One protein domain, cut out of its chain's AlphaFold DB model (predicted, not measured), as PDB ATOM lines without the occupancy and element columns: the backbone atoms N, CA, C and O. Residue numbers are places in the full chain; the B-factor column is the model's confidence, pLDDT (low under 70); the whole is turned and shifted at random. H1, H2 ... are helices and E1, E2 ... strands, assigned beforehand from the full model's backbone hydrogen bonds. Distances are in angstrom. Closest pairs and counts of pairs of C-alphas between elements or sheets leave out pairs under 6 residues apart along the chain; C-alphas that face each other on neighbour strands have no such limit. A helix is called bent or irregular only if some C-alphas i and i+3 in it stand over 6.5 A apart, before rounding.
ATOM      1  N   THR A  15     136.218 128.700 131.834       94.44
ATOM      2  CA  THR A  15     135.424 129.054 133.011       94.44
ATOM      3  C   THR A  15     135.640 130.510 133.410       94.44
ATOM      4  O   THR A  15     136.741 131.063 133.304       94.44
ATOM      5  N   ARG A  16     134.566 131.148 133.869       94.88
ATOM      6  CA  ARG A  16     134.593 132.480 134.480       94.88
ATOM      7  C   ARG A  16     133.406 132.670 135.415       94.88
ATOM      8  O   ARG A  16     132.478 131.866 135.427       94.88
ATOM      9  N   THR A  17     133.423 133.776 136.147       95.50
ATOM     10  CA  THR A  17     132.281 134.218 136.948       95.50
ATOM     11  C   THR A  17     131.255 134.950 136.077       95.50
ATOM     12  O   THR A  17     131.611 135.704 135.165       95.50
ATOM     13  N   MET A  18     129.984 134.701 136.366       96.12
ATOM     14  CA  MET A  18     128.817 135.346 135.777       96.12
ATOM     15  C   MET A  18     128.721 136.798 136.249       96.12
ATOM     16  O   MET A  18     128.972 137.084 137.421       96.12
ATOM     17  N   SER A  19     128.356 137.715 135.356       96.75
ATOM     18  CA  SER A  19     128.061 139.098 135.738       96.75
ATOM     19  C   SER A  19     126.656 139.228 136.350       96.75
ATOM     20  O   SER A  19     125.784 138.385 136.135       96.75
ATOM     21  N   ASP A  20     126.406 140.311 137.090       95.88
ATOM     22  CA  ASP A  20     125.064 140.602 137.620       95.88
ATOM     23  C   ASP A  20     124.037 140.810 136.494       95.88
ATOM     24  O   ASP A  20     122.877 140.420 136.624       95.88
ATOM     25  N   GLU A  21     124.474 141.386 135.371       96.88
ATOM     26  CA  GLU A  21     123.652 141.599 134.177       96.88
ATOM     27  C   GLU A  21     123.262 140.272 133.512       96.88
ATOM     28  O   GLU A  21     122.092 140.070 133.182       96.88
ATOM     29  N   GLU A  22     124.203 139.330 133.392       97.00
ATOM     30  CA  GLU A  22     123.942 137.978 132.884       97.00
ATOM     31  C   GLU A  22     122.935 137.249 133.771       97.00
ATOM     32  O   GLU A  22     121.947 136.706 133.274       97.00
ATOM     33  N   ARG A  23     123.143 137.293 135.092       96.19
ATOM     34  CA  ARG A  23     122.237 136.682 136.069       96.19
ATOM     35  C   ARG A  23     120.824 137.244 135.948       96.19
ATOM     36  O   ARG A  23     119.871 136.473 135.841       96.19
ATOM     37  N   ALA A  24     120.697 138.571 135.973       96.06
ATOM     38  CA  ALA A  24     119.409 139.253 135.901       96.06
ATOM     39  C   ALA A  24     118.686 138.941 134.585       96.06
ATOM     40  O   ALA A  24     117.486 138.672 134.593       96.06
ATOM     41  N   THR A  25     119.423 138.907 133.471       96.94
ATOM     42  CA  THR A  25     118.873 138.577 132.153       96.94
ATOM     43  C   THR A  25     118.364 137.142 132.112       96.94
ATOM     44  O   THR A  25     117.212 136.919 131.749       96.94
ATOM     45  N   VAL A  26     119.178 136.164 132.525       95.56
ATOM     46  CA  VAL A  26     118.770 134.751 132.538       95.56
ATOM     47  C   VAL A  26     117.523 134.566 133.401       95.56
ATOM     48  O   VAL A  26     116.545 133.983 132.942       95.56
ATOM     49  N   GLN A  27     117.499 135.124 134.612       95.06
ATOM     50  CA  GLN A  27     116.333 135.032 135.493       95.06
ATOM     51  C   GLN A  27     115.076 135.653 134.867       95.06
ATOM     52  O   GLN A  27     114.031 135.002 134.837       95.06
ATOM     53  N   ALA A  28     115.181 136.864 134.312       95.31
ATOM     54  CA  ALA A  28     114.056 137.558 133.690       95.31
ATOM     55  C   ALA A  28     113.505 136.814 132.464       95.31
ATOM     56  O   ALA A  28     112.290 136.766 132.260       95.31
ATOM     57  N   VAL A  29     114.378 136.212 131.649       95.00
ATOM     58  CA  VAL A  29     113.963 135.436 130.474       95.00
ATOM     59  C   VAL A  29     113.167 134.201 130.899       95.00
ATOM     60  O   VAL A  29     112.074 133.985 130.381       95.00
ATOM     61  N   PHE A  30     113.666 133.419 131.857       93.44
ATOM     62  CA  PHE A  30     112.966 132.224 132.347       93.44
ATOM     63  C   PHE A  30     111.641 132.559 133.050       93.44
ATOM     64  O   PHE A  30     110.635 131.887 132.824       93.44
ATOM     65  N   GLU A  31     111.595 133.648 133.822       92.62
ATOM     66  CA  GLU A  31     110.354 134.145 134.428       92.62
ATOM     67  C   GLU A  31     109.313 134.529 133.360       92.62
ATOM     68  O   GLU A  31     108.153 134.123 133.445       92.62
ATOM     69  N   ARG A  32     109.731 135.218 132.288       93.12
ATOM     70  CA  ARG A  32     108.858 135.604 131.162       93.12
ATOM     71  C   ARG A  32     108.311 134.408 130.373       93.12
ATOM     72  O   ARG A  32     107.244 134.527 129.775       93.12
ATOM     73  N   HIS A  33     109.016 133.276 130.365       87.62
ATOM     74  CA  HIS A  33     108.590 132.033 129.703       87.62
ATOM     75  C   HIS A  33     107.781 131.093 130.609       87.62
ATOM     76  O   HIS A  33     107.420 129.999 130.182       87.62
ATOM     77  N   GLY A  34     107.454 131.515 131.836       84.56
ATOM     78  CA  GLY A  34     106.644 130.719 132.762       84.56
ATOM     79  C   GLY A  34     107.391 129.541 133.391       84.56
ATOM     80  O   GLY A  34     106.759 128.651 133.954       84.56
ATOM     81  N   THR A  35     108.724 129.536 133.320       85.00
ATOM     82  CA  THR A  35     109.600 128.519 133.918       85.00
ATOM     83  C   THR A  35     110.630 129.178 134.841       85.00
ATOM     84  O   THR A  35     111.834 129.031 134.627       85.00
ATOM     85  N   PRO A  36     110.191 129.949 135.859       88.38
ATOM     86  CA  PRO A  36     111.107 130.670 136.733       88.38
ATOM     87  C   PRO A  36     112.099 129.704 137.386       88.38
ATOM     88  O   PRO A  36     111.722 128.661 137.920       88.38
ATOM     89  N   LEU A  37     113.381 130.064 137.348       89.88
ATOM     90  CA  LEU A  37     114.428 129.288 138.008       89.88
ATOM     91  C   LEU A  37     114.263 129.412 139.531       89.88
ATOM     92  O   LEU A  37     113.980 130.515 140.018       89.88
ATOM     93  N   PRO A  38     114.439 128.321 140.295       84.38
ATOM     94  CA  PRO A  38     114.175 128.335 141.725       84.38
ATOM     95  C   PRO A  38     115.123 129.298 142.444       84.38
ATOM     96  O   PRO A  38     116.340 129.289 142.248       84.38
ATOM     97  N   LYS A  39     114.564 130.151 143.306       83.56
ATOM     98  CA  LYS A  39     115.356 131.074 144.123       83.56
ATOM     99  C   LYS A  39     115.954 130.315 145.303       83.56
ATOM    100  O   LYS A  39     115.225 129.729 146.094       83.56
ATOM    101  N   GLY A  40     117.277 130.364 145.442       82.88
ATOM    102  CA  GLY A  40     117.981 129.745 146.571       82.88
ATOM    103  C   GLY A  40     118.171 128.228 146.469       82.88
ATOM    104  O   GLY A  40     118.663 127.646 147.428       82.88
ATOM    105  N   ALA A  41     117.832 127.615 145.331       88.56
ATOM    106  CA  ALA A  41     118.179 126.232 145.005       88.56
ATOM    107  C   ALA A  41     119.090 126.183 143.771       88.56
ATOM    108  O   ALA A  41     119.236 127.177 143.053       88.56
ATOM    109  N   VAL A  42     119.718 125.031 143.538       93.88
ATOM    110  CA  VAL A  42     120.650 124.857 142.421       93.88
ATOM    111  C   VAL A  42     119.887 124.733 141.103       93.88
ATOM    112  O   VAL A  42     119.021 123.871 140.938       93.88
ATOM    113  N   ALA A  43     120.251 125.564 140.133       94.12
ATOM    114  CA  ALA A  43     119.808 125.456 138.754       94.12
ATOM    115  C   ALA A  43     121.005 125.485 137.802       94.12
ATOM    116  O   ALA A  43     121.935 126.273 137.969       94.12
ATOM    117  N   VAL A  44     120.962 124.647 136.772       94.44
ATOM    118  CA  VAL A  44     121.932 124.644 135.681       94.44
ATOM    119  C   VAL A  44     121.225 124.978 134.374       94.44
ATOM    120  O   VAL A  44     120.231 124.351 134.008       94.44
ATOM    121  N   VAL A  45     121.729 125.992 133.678       94.19
ATOM    122  CA  VAL A  45     121.189 126.472 132.406       94.19
ATOM    123  C   VAL A  45     122.167 126.124 131.300       94.19
ATOM    124  O   VAL A  45     123.301 126.603 131.299       94.19
ATOM    125  N   PHE A  46     121.710 125.325 130.342       92.88
ATOM    126  CA  PHE A  46     122.459 125.006 129.132       92.88
ATOM    127  C   PHE A  46     121.920 125.820 127.966       92.88
ATOM    128  O   PHE A  46     120.753 125.694 127.592       92.88
ATOM    129  N   ALA A  47     122.767 126.645 127.368       91.88
ATOM    130  CA  ALA A  47     122.402 127.413 126.195       91.88
ATOM    131  C   ALA A  47     122.980 126.824 124.923       91.88
ATOM    132  O   ALA A  47     124.116 126.342 124.878       91.88
ATOM    133  N   TYR A  48     122.193 126.938 123.862       88.56
ATOM    134  CA  TYR A  48     122.612 126.572 122.528       88.56
ATOM    135  C   TYR A  48     121.993 127.512 121.476       88.56
ATOM    136  O   TYR A  48     120.875 128.007 121.642       88.56
ATOM    137  N   PRO A  49     122.691 127.735 120.351       84.19
ATOM    138  CA  PRO A  49     122.285 128.685 119.312       84.19
ATOM    139  C   PRO A  49     120.918 128.391 118.683       84.19
ATOM    140  O   PRO A  49     120.222 129.315 118.271       84.19
ATOM    141  N   GLY A  50     120.532 127.115 118.605       77.38
ATOM    142  CA  GLY A  50     119.263 126.678 118.024       77.38
ATOM    143  C   GLY A  50     119.385 125.449 117.125       77.38
ATOM    144  O   GLY A  50     120.485 125.061 116.717       77.38
ATOM    145  N   HIS A  51     118.252 124.820 116.804       75.06
ATOM    146  CA  HIS A  51     118.215 123.692 115.867       75.06
ATOM    147  C   HIS A  51     118.494 124.190 114.438       75.06
ATOM    148  O   HIS A  51     118.024 125.254 114.047       75.06
ATOM    149  N   GLY A  52     119.311 123.470 113.663       74.38
ATOM    150  CA  GLY A  52     119.683 123.858 112.291       74.38
ATOM    151  C   GLY A  52     120.631 125.066 112.164       74.38
ATOM    152  O   GLY A  52     121.157 125.322 111.081       74.38
ATOM    153  N   VAL A  53     120.926 125.800 113.245       80.69
ATOM    154  CA  VAL A  53     121.895 126.917 113.207       80.69
ATOM    155  C   VAL A  53     123.301 126.407 112.890       80.69
ATOM    156  O   VAL A  53     123.999 126.993 112.070       80.69
ATOM    157  N   GLY A  54     123.692 125.267 113.464       79.44
ATOM    158  CA  GLY A  54     124.993 124.641 113.217       79.44
ATOM    159  C   GLY A  54     125.212 124.130 111.787       79.44
ATOM    160  O   GLY A  54     126.358 123.963 111.372       79.44
ATOM    161  N   GLU A  55     124.135 123.887 111.032       81.88
ATOM    162  CA  GLU A  55     124.204 123.495 109.616       81.88
ATOM    163  C   GLU A  55     124.502 124.701 108.720       81.88
ATOM    164  O   GLU A  55     125.253 124.588 107.752       81.88
ATOM    165  N   ARG A  56     123.957 125.870 109.082       84.25
ATOM    166  CA  ARG A  56     124.214 127.156 108.418       84.25
ATOM    167  C   ARG A  56     125.568 127.743 108.819       84.25
ATOM    168  O   ARG A  56     126.303 128.258 107.981       84.25
ATOM    169  N   HIS A  57     125.910 127.611 110.098       82.88
ATOM    170  CA  HIS A  57     127.071 128.226 110.732       82.88
ATOM    171  C   HIS A  57     127.885 127.150 111.440       82.88
ATOM    172  O   HIS A  57     127.635 126.814 112.596       82.88
ATOM    173  N   ARG A  58     128.882 126.591 110.746       81.50
ATOM    174  CA  ARG A  58     129.654 125.428 111.222       81.50
ATOM    175  C   ARG A  58     130.299 125.645 112.597       81.50
ATOM    176  O   ARG A  58     130.426 124.689 113.361       81.50
ATOM    177  N   GLN A  59     130.662 126.886 112.933       77.56
ATOM    178  CA  GLN A  59     131.192 127.268 114.248       77.56
ATOM    179  C   GLN A  59     130.185 127.113 115.409       77.56
ATOM    180  O   GLN A  59     130.590 127.092 116.566       77.56
ATOM    181  N   LEU A  60     128.891 126.949 115.109       80.06
ATOM    182  CA  LEU A  60     127.782 126.761 116.054       80.06
ATOM    183  C   LEU A  60     127.229 125.315 116.062       80.06
ATOM    184  O   LEU A  60     126.150 125.052 116.593       80.06
ATOM    185  N   SER A  61     127.942 124.365 115.451       77.00
ATOM    186  CA  SER A  61     127.532 122.953 115.357       77.00
ATOM    187  C   SER A  61     127.710 122.157 116.668       77.00
ATOM    188  O   SER A  61     128.417 122.576 117.582       77.00
ATOM    189  N   GLY A  62     127.044 120.992 116.769       70.06
ATOM    190  CA  GLY A  62     127.231 120.025 117.870       70.06
ATOM    191  C   GLY A  62     126.195 120.052 119.005       70.06
ATOM    192  O   GLY A  62     126.414 119.425 120.039       70.06
ATOM    193  N   CYS A  63     125.071 120.757 118.836       74.06
ATOM    194  CA  CYS A  63     124.105 120.986 119.922       74.06
ATOM    195  C   CYS A  63     123.122 119.821 120.162       74.06
ATOM    196  O   CYS A  63     122.672 119.622 121.285       74.06
ATOM    197  N   THR A  64     122.806 119.015 119.142       73.50
ATOM    198  CA  THR A  64     121.773 117.963 119.251       73.50
ATOM    199  C   THR A  64     122.144 116.867 120.252       73.50
ATOM    200  O   THR A  64     121.324 116.503 121.090       73.50
ATOM    201  N   SER A  65     123.384 116.365 120.218       74.88
ATOM    202  CA  SER A  65     123.835 115.305 121.134       74.88
ATOM    203  C   SER A  65     123.860 115.761 122.594       74.88
ATOM    204  O   SER A  65     123.539 114.979 123.482       74.88
ATOM    205  N   GLN A  66     124.190 117.033 122.835       79.56
ATOM    206  CA  GLN A  66     124.139 117.640 124.165       79.56
ATOM    207  C   GLN A  66     122.702 117.699 124.685       79.56
ATOM    208  O   GLN A  66     122.446 117.272 125.803       79.56
ATOM    209  N   MET A  67     121.754 118.152 123.863       77.94
ATOM    210  CA  MET A  67     120.348 118.231 124.267       77.94
ATOM    211  C   MET A  67     119.733 116.857 124.549       77.94
ATOM    212  O   MET A  67     118.979 116.715 125.506       77.94
ATOM    213  N   LEU A  68     120.091 115.827 123.775       77.06
ATOM    214  CA  LEU A  68     119.661 114.450 124.049       77.06
ATOM    215  C   LEU A  68     120.239 113.923 125.368       77.06
ATOM    216  O   LEU A  68     119.518 113.321 126.161       77.06
ATOM    217  N   LEU A  69     121.525 114.176 125.629       82.94
ATOM    218  CA  LEU A  69     122.165 113.783 126.881       82.94
ATOM    219  C   LEU A  69     121.539 114.505 128.084       82.94
ATOM    220  O   LEU A  69     121.237 113.865 129.087       82.94
ATOM    221  N   LEU A  70     121.279 115.808 127.961       81.19
ATOM    222  CA  LEU A  70     120.582 116.593 128.978       81.19
ATOM    223  C   LEU A  70     119.162 116.091 129.217       81.19
ATOM    224  O   LEU A  70     118.744 116.011 130.367       81.19
ATOM    225  N   SER A  71     118.444 115.700 128.163       80.50
ATOM    226  CA  SER A  71     117.102 115.126 128.295       80.50
ATOM    227  C   SER A  71     117.128 113.857 129.137       80.50
ATOM    228  O   SER A  71     116.270 113.673 129.996       80.50
ATOM    229  N   ASN A  72     118.132 113.008 128.921       79.75
ATOM    230  CA  ASN A  72     118.291 111.761 129.662       79.75
ATOM    231  C   ASN A  72     118.762 111.999 131.106       79.75
ATOM    232  O   ASN A  72     118.358 111.276 132.013       79.75
ATOM    233  N   ALA A  73     119.602 113.013 131.333       83.50
ATOM    234  CA  ALA A  73     120.159 113.325 132.648       83.50
ATOM    235  C   ALA A  73     119.242 114.192 133.526       83.50
ATOM    236  O   ALA A  73     119.375 114.176 134.749       83.50
ATOM    237  N   SER A  74     118.305 114.934 132.927       86.19
ATOM    238  CA  SER A  74     117.429 115.881 133.626       86.19
ATOM    239  C   SER A  74     116.622 115.215 134.740       86.19
ATOM    240  O   SER A  74     116.554 115.755 135.843       86.19
ATOM    241  N   ALA A  75     116.099 114.007 134.506       83.75
ATOM    242  CA  ALA A  75     115.386 113.249 135.532       83.75
ATOM    243  C   ALA A  75     116.296 112.869 136.717       83.75
ATOM    244  O   ALA A  75     115.863 112.921 137.866       83.75
ATOM    245  N   GLY A  76     117.562 112.524 136.453       88.50
ATOM    246  CA  GLY A  76     118.551 112.217 137.489       88.50
ATOM    247  C   GLY A  76     118.901 113.442 138.335       88.50
ATOM    248  O   GLY A  76     118.830 113.382 139.557       88.50
ATOM    249  N   LEU A  77     119.193 114.577 137.692       91.81
ATOM    250  CA  LEU A  77     119.484 115.839 138.382       91.81
ATOM    251  C   LEU A  77     118.266 116.384 139.147       91.81
ATOM    252  O   LEU A  77     118.410 116.867 140.266       91.81
ATOM    253  N   SER A  78     117.057 116.225 138.608       90.19
ATOM    254  CA  SER A  78     115.826 116.642 139.293       90.19
ATOM    255  C   SER A  78     115.603 115.860 140.592       90.19
ATOM    256  O   SER A  78     115.209 116.448 141.596       90.19
ATOM    257  N   ARG A  79     115.941 114.558 140.624       91.88
ATOM    258  CA  ARG A  79     115.916 113.752 141.862       91.88
ATOM    259  C   ARG A  79     116.915 114.237 142.914       91.88
ATOM    260  O   ARG A  79     116.734 113.959 144.093       91.88
ATOM    261  N   LEU A  80     117.952 114.961 142.495       94.44
ATOM    262  CA  LEU A  80     118.937 115.604 143.363       94.44
ATOM    263  C   LEU A  80     118.535 117.031 143.781       94.44
ATOM    264  O   LEU A  80     119.355 117.754 144.347       94.44
ATOM    265  N   GLY A  81     117.313 117.471 143.462       93.00
ATOM    266  CA  GLY A  81     116.874 118.851 143.694       93.00
ATOM    267  C   GLY A  81     117.604 119.873 142.817       93.00
ATOM    268  O   GLY A  81     117.714 121.038 143.187       93.00
ATOM    269  N   ILE A  82     118.170 119.452 141.680       94.31
ATOM    270  CA  ILE A  82     118.866 120.338 140.741       94.31
ATOM    271  C   ILE A  82     117.950 120.600 139.551       94.31
ATOM    272  O   ILE A  82     117.592 119.690 138.803       94.31
ATOM    273  N   THR A  83     117.596 121.867 139.345       91.81
ATOM    274  CA  THR A  83     116.784 122.267 138.193       91.81
ATOM    275  C   THR A  83     117.640 122.310 136.936       91.81
ATOM    276  O   THR A  83     118.646 123.017 136.886       91.81
ATOM    277  N   VAL A  84     117.228 121.585 135.896       90.94
ATOM    278  CA  VAL A  84     117.869 121.636 134.577       90.94
ATOM    279  C   VAL A  84     117.022 122.488 133.648       90.94
ATOM    280  O   VAL A  84     115.864 122.175 133.383       90.94
ATOM    281  N   ALA A  85     117.623 123.554 133.142       90.62
ATOM    282  CA  ALA A  85     116.996 124.517 132.257       90.62
ATOM    283  C   ALA A  85     117.764 124.613 130.937       90.62
ATOM    284  O   ALA A  85     118.963 124.331 130.856       90.62
ATOM    285  N   SER A  86     117.067 125.000 129.873       90.38
ATOM    286  CA  SER A  86     117.656 125.129 128.541       90.38
ATOM    287  C   SER A  86     117.306 126.472 127.915       90.38
ATOM    288  O   SER A  86     116.206 126.981 128.103       90.38
ATOM    289  N   ALA A  87     118.245 127.059 127.181       91.69
ATOM    290  CA  ALA A  87     118.105 128.378 126.576       91.69
ATOM    291  C   ALA A  87     118.450 128.340 125.085       91.69
ATOM    292  O   ALA A  87     119.430 127.711 124.680       91.69
ATOM    293  N   SER A  88     117.668 129.042 124.264       91.50
ATOM    294  CA  SER A  88     117.958 129.186 122.837       91.50
ATOM    295  C   SER A  88     117.498 130.523 122.272       91.50
ATOM    296  O   SER A  88     116.589 131.151 122.801       91.50
ATOM    297  N   THR A  89     118.105 130.958 121.169       89.00
ATOM    298  CA  THR A  89     117.604 132.072 120.345       89.00
ATOM    299  C   THR A  89     116.499 131.645 119.372       89.00
ATOM    300  O   THR A  89     115.750 132.488 118.873       89.00
ATOM    301  N   GLU A  90     116.352 130.338 119.120       85.12
ATOM    302  CA  GLU A  90     115.299 129.797 118.255       85.12
ATOM    303  C   GLU A  90     113.950 129.645 118.992       85.12
ATOM    304  O   GLU A  90     113.911 129.493 120.218       85.12
ATOM    305  N   PRO A  91     112.819 129.694 118.266       76.31
ATOM    306  CA  PRO A  91     111.497 129.487 118.844       76.31
ATOM    307  C   PRO A  91     111.267 128.056 119.384       76.31
ATOM    308  O   PRO A  91     111.711 127.095 118.748       76.31
ATOM    309  N   PRO A  92     110.514 127.878 120.493       69.38
ATOM    310  CA  PRO A  92     110.194 126.565 121.073       69.38
ATOM    311  C   PRO A  92     109.541 125.574 120.099       69.38
ATOM    312  O   PRO A  92     109.792 124.372 120.172       69.38
ATOM    313  N   GLU A  93     108.744 126.057 119.141       72.81
ATOM    314  CA  GLU A  93     108.108 125.234 118.106       72.81
ATOM    315  C   GLU A  93     109.118 124.462 117.237       72.81
ATOM    316  O   GLU A  93     108.823 123.352 116.787       72.81
ATOM    317  N   ASN A  94     110.344 124.973 117.085       73.19
ATOM    318  CA  ASN A  94     111.427 124.303 116.358       73.19
ATOM    319  C   ASN A  94     112.103 123.190 117.188       73.19
ATOM    320  O   ASN A  94     113.012 122.505 116.708       73.19
ATOM    321  N   HIS A  95     111.662 122.982 118.432       67.94
ATOM    322  CA  HIS A  95     112.252 122.058 119.397       67.94
ATOM    323  C   HIS A  95     111.354 120.872 119.756       67.94
ATOM    324  O   HIS A  95     111.729 120.088 120.621       67.94
ATOM    325  N   ALA A  96     110.221 120.666 119.073       67.31
ATOM    326  CA  ALA A  96     109.263 119.593 119.385       67.31
ATOM    327  C   ALA A  96     109.884 118.176 119.468       67.31
ATOM    328  O   ALA A  96     109.401 117.322 120.207       67.31
ATOM    329  N   HIS A  97     110.985 117.929 118.754       69.19
ATOM    330  CA  HIS A  97     111.730 116.664 118.783       69.19
ATOM    331  C   HIS A  97     112.504 116.411 120.093       69.19
ATOM    332  O   HIS A  97     112.991 115.303 120.297       69.19
ATOM    333  N   LEU A  98     112.627 117.410 120.973       65.44
ATOM    334  CA  LEU A  98     113.308 117.315 122.271       65.44
ATOM    335  C   LEU A  98     112.381 116.845 123.407       65.44
ATOM    336  O   LEU A  98     112.765 116.895 124.573       65.44
ATOM    337  N   GLY A  99     111.161 116.396 123.094       68.88
ATOM    338  CA  GLY A  99     110.243 115.825 124.082       68.88
ATOM    339  C   GLY A  99     109.873 116.828 125.175       68.88
ATOM    340  O   GLY A  99     109.520 117.968 124.876       68.88
ATOM    341  N   GLU A 100     109.957 116.427 126.444       66.38
ATOM    342  CA  GLU A 100     109.619 117.302 127.578       66.38
ATOM    343  C   GLU A 100     110.547 118.517 127.705       66.38
ATOM    344  O   GLU A 100     110.078 119.590 128.087       66.38
ATOM    345  N   LEU A 101     111.816 118.410 127.279       66.62
ATOM    346  CA  LEU A 101     112.734 119.552 127.289       66.62
ATOM    347  C   LEU A 101     112.262 120.699 126.388       66.62
ATOM    348  O   LEU A 101     112.526 121.859 126.692       66.62
ATOM    349  N   SER A 102     111.517 120.402 125.317       65.06
ATOM    350  CA  SER A 102     110.948 121.431 124.429       65.06
ATOM    351  C   SER A 102     110.049 122.430 125.161       65.06
ATOM    352  O   SER A 102     109.958 123.585 124.751       65.06
ATOM    353  N   ARG A 103     109.430 122.008 126.272       63.41
ATOM    354  CA  ARG A 103     108.518 122.826 127.083       63.41
ATOM    355  C   ARG A 103     109.236 123.716 128.096       63.41
ATOM    356  O   ARG A 103     108.610 124.612 128.646       63.41
ATOM    357  N   VAL A 104     110.524 123.474 128.339       69.94
ATOM    358  CA  VAL A 104     111.343 124.214 129.317       69.94
ATOM    359  C   VAL A 104     112.492 124.989 128.666       69.94
ATOM    360  O   VAL A 104     113.344 125.535 129.366       69.94
ATOM    361  N   ILE A 105     112.517 125.066 127.330       82.56
ATOM    362  CA  ILE A 105     113.464 125.909 126.600       82.56
ATOM    363  C   ILE A 105     112.977 127.357 126.612       82.56
ATOM    364  O   ILE A 105     111.972 127.698 125.988       82.56
ATOM    365  N   ALA A 106     113.725 128.223 127.289       89.25
ATOM    366  CA  ALA A 106     113.458 129.649 127.309       89.25
ATOM    367  C   ALA A 106     114.079 130.332 126.082       89.25
ATOM    368  O   ALA A 106     115.276 130.195 125.802       89.25
ATOM    369  N   ARG A 107     113.258 131.091 125.347       91.19
ATOM    370  CA  ARG A 107     113.704 131.833 124.162       91.19
ATOM    371  C   ARG A 107     114.321 133.180 124.540       91.19
ATOM    372  O   ARG A 107     113.636 134.042 125.096       91.19
ATOM    373  N   PHE A 108     115.568 133.387 124.142       93.69
ATOM    374  CA  PHE A 108     116.272 134.662 124.218       93.69
ATOM    375  C   PHE A 108     116.000 135.468 122.946       93.69
ATOM    376  O   PHE A 108     116.171 134.973 121.832       93.69
ATOM    377  N   THR A 109     115.548 136.711 123.109       93.25
ATOM    378  CA  THR A 109     115.512 137.688 122.013       93.25
ATOM    379  C   THR A 109     116.927 138.182 121.705       93.25
ATOM    380  O   THR A 109     117.858 137.908 122.460       93.25
ATOM    381  N   GLU A 110     117.117 138.927 120.614       91.56
ATOM    382  CA  GLU A 110     118.427 139.521 120.303       91.56
ATOM    383  C   GLU A 110     118.898 140.513 121.381       91.56
ATOM    384  O   GLU A 110     120.099 140.614 121.648       91.56
ATOM    385  N   ASP A 111     117.958 141.206 122.029       93.50
ATOM    386  CA  ASP A 111     118.252 142.116 123.137       93.50
ATOM    387  C   ASP A 111     118.675 141.335 124.386       93.50
ATOM    388  O   ASP A 111     119.694 141.662 124.990       93.50
ATOM    389  N   ASP A 112     117.967 140.251 124.734       94.88
ATOM    390  CA  ASP A 112     118.372 139.399 125.864       94.88
ATOM    391  C   ASP A 112     119.726 138.724 125.580       94.88
ATOM    392  O   ASP A 112     120.591 138.637 126.449       94.88
ATOM    393  N   ALA A 113     119.937 138.256 124.346       93.81
ATOM    394  CA  ALA A 113     121.175 137.605 123.933       93.81
ATOM    395  C   ALA A 113     122.385 138.548 124.026       93.81
ATOM    396  O   ALA A 113     123.493 138.076 124.251       93.81
ATOM    397  N   ALA A 114     122.184 139.867 123.897       94.56
ATOM    398  CA  ALA A 114     123.238 140.875 124.027       94.56
ATOM    399  C   ALA A 114     123.939 140.835 125.392       94.56
ATOM    400  O   ALA A 114     125.130 141.130 125.489       94.56
ATOM    401  N   ALA A 115     123.182 140.479 126.429       95.88
ATOM    402  CA  ALA A 115     123.611 140.501 127.820       95.88
ATOM    403  C   ALA A 115     124.241 139.179 128.287       95.88
ATOM    404  O   ALA A 115     124.676 139.089 129.428       95.88
ATOM    405  N   VAL A 116     124.301 138.156 127.426       96.19
ATOM    406  CA  VAL A 116     124.872 136.827 127.714       96.19
ATOM    407  C   VAL A 116     125.853 136.410 126.606       96.19
ATOM    408  O   VAL A 116     125.946 137.098 125.587       96.19
ATOM    409  N   PRO A 117     126.627 135.312 126.743       95.94
ATOM    410  CA  PRO A 117     127.562 134.907 125.696       95.94
ATOM    411  C   PRO A 117     126.852 134.617 124.367       95.94
ATOM    412  O   PRO A 117     126.033 133.699 124.257       95.94
ATOM    413  N   HIS A 118     127.202 135.394 123.344       95.12
ATOM    414  CA  HIS A 118     126.565 135.377 122.032       95.12
ATOM    415  C   HIS A 118     127.579 135.590 120.906       95.12
ATOM    416  O   HIS A 118     128.747 135.916 121.124       95.12
ATOM    417  N   THR A 119     127.112 135.392 119.678       93.94
ATOM    418  CA  THR A 119     127.813 135.780 118.459       93.94
ATOM    419  C   THR A 119     126.863 136.536 117.542       93.94
ATOM    420  O   THR A 119     125.681 136.200 117.440       93.94
ATOM    421  N   ASP A 120     127.394 137.557 116.877       93.69
ATOM    422  CA  ASP A 120     126.671 138.323 115.872       93.69
ATOM    423  C   ASP A 120     126.995 137.757 114.487       93.69
ATOM    424  O   ASP A 120     128.155 137.706 114.064       93.69
ATOM    425  N   LEU A 121     125.958 137.315 113.780       89.56
ATOM    426  CA  LEU A 121     126.029 136.807 112.415       89.56
ATOM    427  C   LEU A 121     125.203 137.711 111.488       89.56
ATOM    428  O   LEU A 121     124.362 138.472 111.962       89.56
ATOM    429  N   PRO A 122     125.382 137.637 110.154       88.56
ATOM    430  CA  PRO A 122     124.609 138.464 109.221       88.56
ATOM    431  C   PRO A 122     123.084 138.303 109.343       88.56
ATOM    432  O   PRO A 122     122.341 139.195 108.952       88.56
ATOM    433  N   GLU A 123     122.636 137.156 109.854       86.56
ATOM    434  CA  GLU A 123     121.225 136.784 110.016       86.56
ATOM    435  C   GLU A 123     120.628 137.235 111.356       86.56
ATOM    436  O   GLU A 123     119.417 137.123 111.527       86.56
ATOM    437  N   GLY A 124     121.454 137.711 112.292       90.12
ATOM    438  CA  GLY A 124     121.024 138.100 113.632       90.12
ATOM    439  C   GLY A 124     122.004 137.682 114.725       90.12
ATOM    440  O   GLY A 124     123.110 137.189 114.460       90.12
ATOM    441  N   ARG A 125     121.577 137.877 115.971       93.56
ATOM    442  CA  ARG A 125     122.338 137.492 117.165       93.56
ATOM    443  C   ARG A 125     121.929 136.109 117.659       93.56
ATOM    444  O   ARG A 125     120.750 135.844 117.875       93.56
ATOM    445  N   PHE A 126     122.917 135.253 117.908       91.88
ATOM    446  CA  PHE A 126     122.709 133.881 118.377       91.88
ATOM    447  C   PHE A 126     123.452 133.627 119.683       91.88
ATOM    448  O   PHE A 126     124.583 134.090 119.854       91.88
ATOM    449  N   LEU A 127     122.858 132.842 120.583       92.94
ATOM    450  CA  LEU A 127     123.575 132.379 121.773       92.94
ATOM    451  C   LEU A 127     124.776 131.517 121.370       92.94
ATOM    452  O   LEU A 127     124.683 130.662 120.486       92.94
ATOM    453  N   LEU A 128     125.902 131.706 122.054       91.94
ATOM    454  CA  LEU A 128     126.975 130.716 122.036       91.94
ATOM    455  C   LEU A 128     126.558 129.491 122.856       91.94
ATOM    456  O   LEU A 128     125.597 129.525 123.622       91.94
ATOM    457  N   ARG A 129     127.317 128.402 122.718       90.75
ATOM    458  CA  ARG A 129     127.204 127.282 123.654       90.75
ATOM    459  C   ARG A 129     127.822 127.698 124.977       90.75
ATOM    460  O   ARG A 129     129.021 127.985 125.034       90.75
ATOM    461  N   TRP A 130     127.004 127.718 126.014       93.62
ATOM    462  CA  TRP A 130     127.460 127.997 127.360       93.62
ATOM    463  C   TRP A 130     126.639 127.237 128.389       93.62
ATOM    464  O   TRP A 130     125.505 126.835 128.129       93.62
ATOM    465  N   THR A 131     127.232 127.073 129.563       95.25
ATOM    466  CA  THR A 131     126.572 126.504 130.736       95.25
ATOM    467  C   THR A 131     126.710 127.485 131.883       95.25
ATOM    468  O   THR A 131     127.810 127.976 132.131       95.25
ATOM    469  N   MET A 132     125.610 127.774 132.572       96.56
ATOM    470  CA  MET A 132     125.596 128.609 133.772       96.56
ATOM    471  C   MET A 132     125.057 127.820 134.958       96.56
ATOM    472  O   MET A 132     124.055 127.123 134.818       96.56
ATOM    473  N   VAL A 133     125.698 127.954 136.117       95.62
ATOM    474  CA  VAL A 133     125.201 127.411 137.388       95.62
ATOM    475  C   VAL A 133     124.753 128.559 138.287       95.62
ATOM    476  O   VAL A 133     125.473 129.538 138.492       95.62
ATOM    477  N   LEU A 134     123.539 128.430 138.808       94.25
ATOM    478  CA  LEU A 134     122.878 129.361 139.712       94.25
ATOM    479  C   LEU A 134     122.613 128.629 141.029       94.25
ATOM    480  O   LEU A 134     122.061 127.535 141.016       94.25
ATOM    481  N   GLY A 135     122.974 129.236 142.154       91.81
ATOM    482  CA  GLY A 135     122.858 128.632 143.481       91.81
ATOM    483  C   GLY A 135     123.944 127.596 143.801       91.81
ATOM    484  O   GLY A 135     124.759 127.220 142.958       91.81
ATOM    485  N   GLY A 136     123.950 127.151 145.060       89.44
ATOM    486  CA  GLY A 136     124.885 126.150 145.580       89.44
ATOM    487  C   GLY A 136     126.360 126.592 145.597       89.44
ATOM    488  O   GLY A 136     126.669 127.773 145.406       89.44
ATOM    489  N   PRO A 137     127.298 125.646 145.787       89.50
ATOM    490  CA  PRO A 137     128.742 125.917 145.883       89.50
ATOM    491  C   PRO A 137     129.374 126.519 144.621       89.50
ATOM    492  O   PRO A 137     130.489 127.042 144.663       89.50
ATOM    493  N   ARG A 138     128.681 126.421 143.481       92.69
ATOM    494  CA  ARG A 138     129.147 126.872 142.161       92.69
ATOM    495  C   ARG A 138     128.357 128.060 141.627       92.69
ATOM    496  O   ARG A 138     128.411 128.318 140.425       92.69
ATOM    497  N   ASP A 139     127.629 128.770 142.487       94.12
ATOM    498  CA  ASP A 139     126.835 129.918 142.064       94.12
ATOM    499  C   ASP A 139     127.680 130.924 141.267       94.12
ATOM    500  O   ASP A 139     128.748 131.367 141.695       94.12
ATOM    501  N   GLY A 140     127.198 131.277 140.076       94.25
ATOM    502  CA  GLY A 140     127.892 132.184 139.172       94.25
ATOM    503  C   GLY A 140     128.949 131.528 138.285       94.25
ATOM    504  O   GLY A 140     129.643 132.254 137.577       94.25
ATOM    505  N   LEU A 141     129.096 130.201 138.270       96.12
ATOM    506  CA  LEU A 141     129.947 129.529 137.285       96.12
ATOM    507  C   LEU A 141     129.365 129.705 135.877       96.12
ATOM    508  O   LEU A 141     128.223 129.327 135.628       96.12
ATOM    509  N   VAL A 142     130.181 130.202 134.946       96.81
ATOM    510  CA  VAL A 142     129.894 130.202 133.507       96.81
ATOM    511  C   VAL A 142     130.983 129.431 132.780       96.81
ATOM    512  O   VAL A 142     132.168 129.715 132.958       96.81
ATOM    513  N   VAL A 143     130.584 128.497 131.920       95.94
ATOM    514  CA  VAL A 143     131.477 127.801 130.989       95.94
ATOM    515  C   VAL A 143     131.139 128.226 129.568       95.94
ATOM    516  O   VAL A 143     129.997 128.107 129.138       95.94
ATOM    517  N   THR A 144     132.136 128.729 128.849       93.69
ATOM    518  CA  THR A 144     132.052 129.168 127.446       93.69
ATOM    519  C   THR A 144     133.100 128.437 126.610       93.69
ATOM    520  O   THR A 144     133.823 127.594 127.139       93.69
ATOM    521  N   ASP A 145     133.177 128.718 125.305       90.75
ATOM    522  CA  ASP A 145     134.165 128.116 124.395       90.75
ATOM    523  C   ASP A 145     134.228 126.581 124.500       90.75
ATOM    524  O   ASP A 145     135.296 125.970 124.501       90.75
ATOM    525  N   ILE A 146     133.054 125.949 124.620       90.50
ATOM    526  CA  ILE A 146     132.924 124.505 124.831       90.50
ATOM    527  C   ILE A 146     133.466 123.755 123.608       90.50
ATOM    528  O   ILE A 146     132.922 123.835 122.500       90.50
ATOM    529  N   THR A 147     134.544 123.008 123.827       88.50
ATOM    530  CA  THR A 147     135.305 122.302 122.784       88.50
ATOM    531  C   THR A 147     134.749 120.915 122.475       88.50
ATOM    532  O   THR A 147     134.755 120.501 121.316       88.50
ATOM    533  N   ASP A 148     134.196 120.237 123.482       88.81
ATOM    534  CA  ASP A 148     133.486 118.963 123.367       88.81
ATOM    535  C   ASP A 148     132.206 119.041 124.202       88.81
ATOM    536  O   ASP A 148     132.252 119.050 125.430       88.81
TER     537      ASP A 148
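Overview. This is residues 15 to 148 of the 540 residues of the protein "Phosphotransferase enzyme family protein" of Streptomyces sp. DvalAA-43 (UniProt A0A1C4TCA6). A strongly twisted sheet of six strands makes the middle of three layers: H3 and H4 cover one face, and H1 crosses the other. At one end of the long axis are a small hairpin of E5 and E6, with short H5 packed on E6, and, apart from the hairpin, short H2. The printed part has 134 residues, with five named helices and eight named strands, in the order E1 H1 E2 H2 H3 E3 H4 E4 H5 E5 E6 E7 E8. The large sheet, mixed, runs E1 E8 E7 E2 E3 E4. The class is mixed; the whole is compact, with a radius of gyration of the C-alphas of 13.7 A and spans of 39 by 31 by 29 A.

Arrangement. Start at edge strand E1, residues 15 to 17, antiparallel to E8, residues 141 to 144: N 16 and O 142 are within hydrogen-bond range at 2.9 A. E8 forms a hairpin with E7, residues 130 to 134 (N 143 to O 131, 2.8 A). E7 is antiparallel to E2, residues 43 to 48 (N 45 to O 132, 2.8 A). E2 is parallel to E3, residues 83 to 88 (N 46 to O 85, 3.0 A), and E3 to edge strand E4, residues 105 to 107 (N 106 to O 86, 2.9 A). H1, residues 20 to 32, lies over E3 at a height over the sheet of 9.3 A, across the strands at 88 degrees on the local plane. On the opposite face look for H3, residues 63 to 79, along E3 at 8.6 A, and H4, residues 92 to 103, over E3 and E4 at 9.8 A. Residues 67 to 71 of H3 touch residues 98 to 101 of H4, closest at C-alphas 71 and 101, 6.3 A. With H2, residues 53 to 56, not on the sheet, these make two right-handed strand-helix-strand units, parallel neighbours joined through helices: E2, H2 H3, E3 and E3, H4, E4. In the hairpin of E5, residues 118 to 121, and E6, residues 124 to 127, N 119 and O 126 are 2.8 A apart; H5, residues 110 to 114, comes closest to E6 at C-alphas 110 and 125, 5.4 A. Every O i to N i+4 pair is within range in H1 and H5, 11 of 13 in H3 and 0 of 8 in H4, which has 5 of 9 O i to N i+3 pairs; H2 is too short.

Along the chain. Find C-alpha 15 at (135.424, 129.054, 133.011), where E1 begins. H1 runs 18.1 A from C-alpha 20 at (125.064, 140.602, 137.620). E2 spans 16.5 A, E3 16.9 A and H3 24.5 A. H3 has a kink of 41 degrees near residue 72 and is only just irregular, C-alphas 72 and 75 being 6.7 A apart; H4 is irregular, with C-alphas 97 and 100 at 9.1 A. E8 ends at C-alpha 144, (132.052, 129.168, 127.446).

Size, cuts and confidence. The C-alphas farthest apart, Arg 79 and Pro 122, are 41.9 A from each other. The printed part has no cut and no long link. Look for low confidence at residue 92 and residues 95 to 104, under 70; the mean pLDDT of the printed part is 87.2.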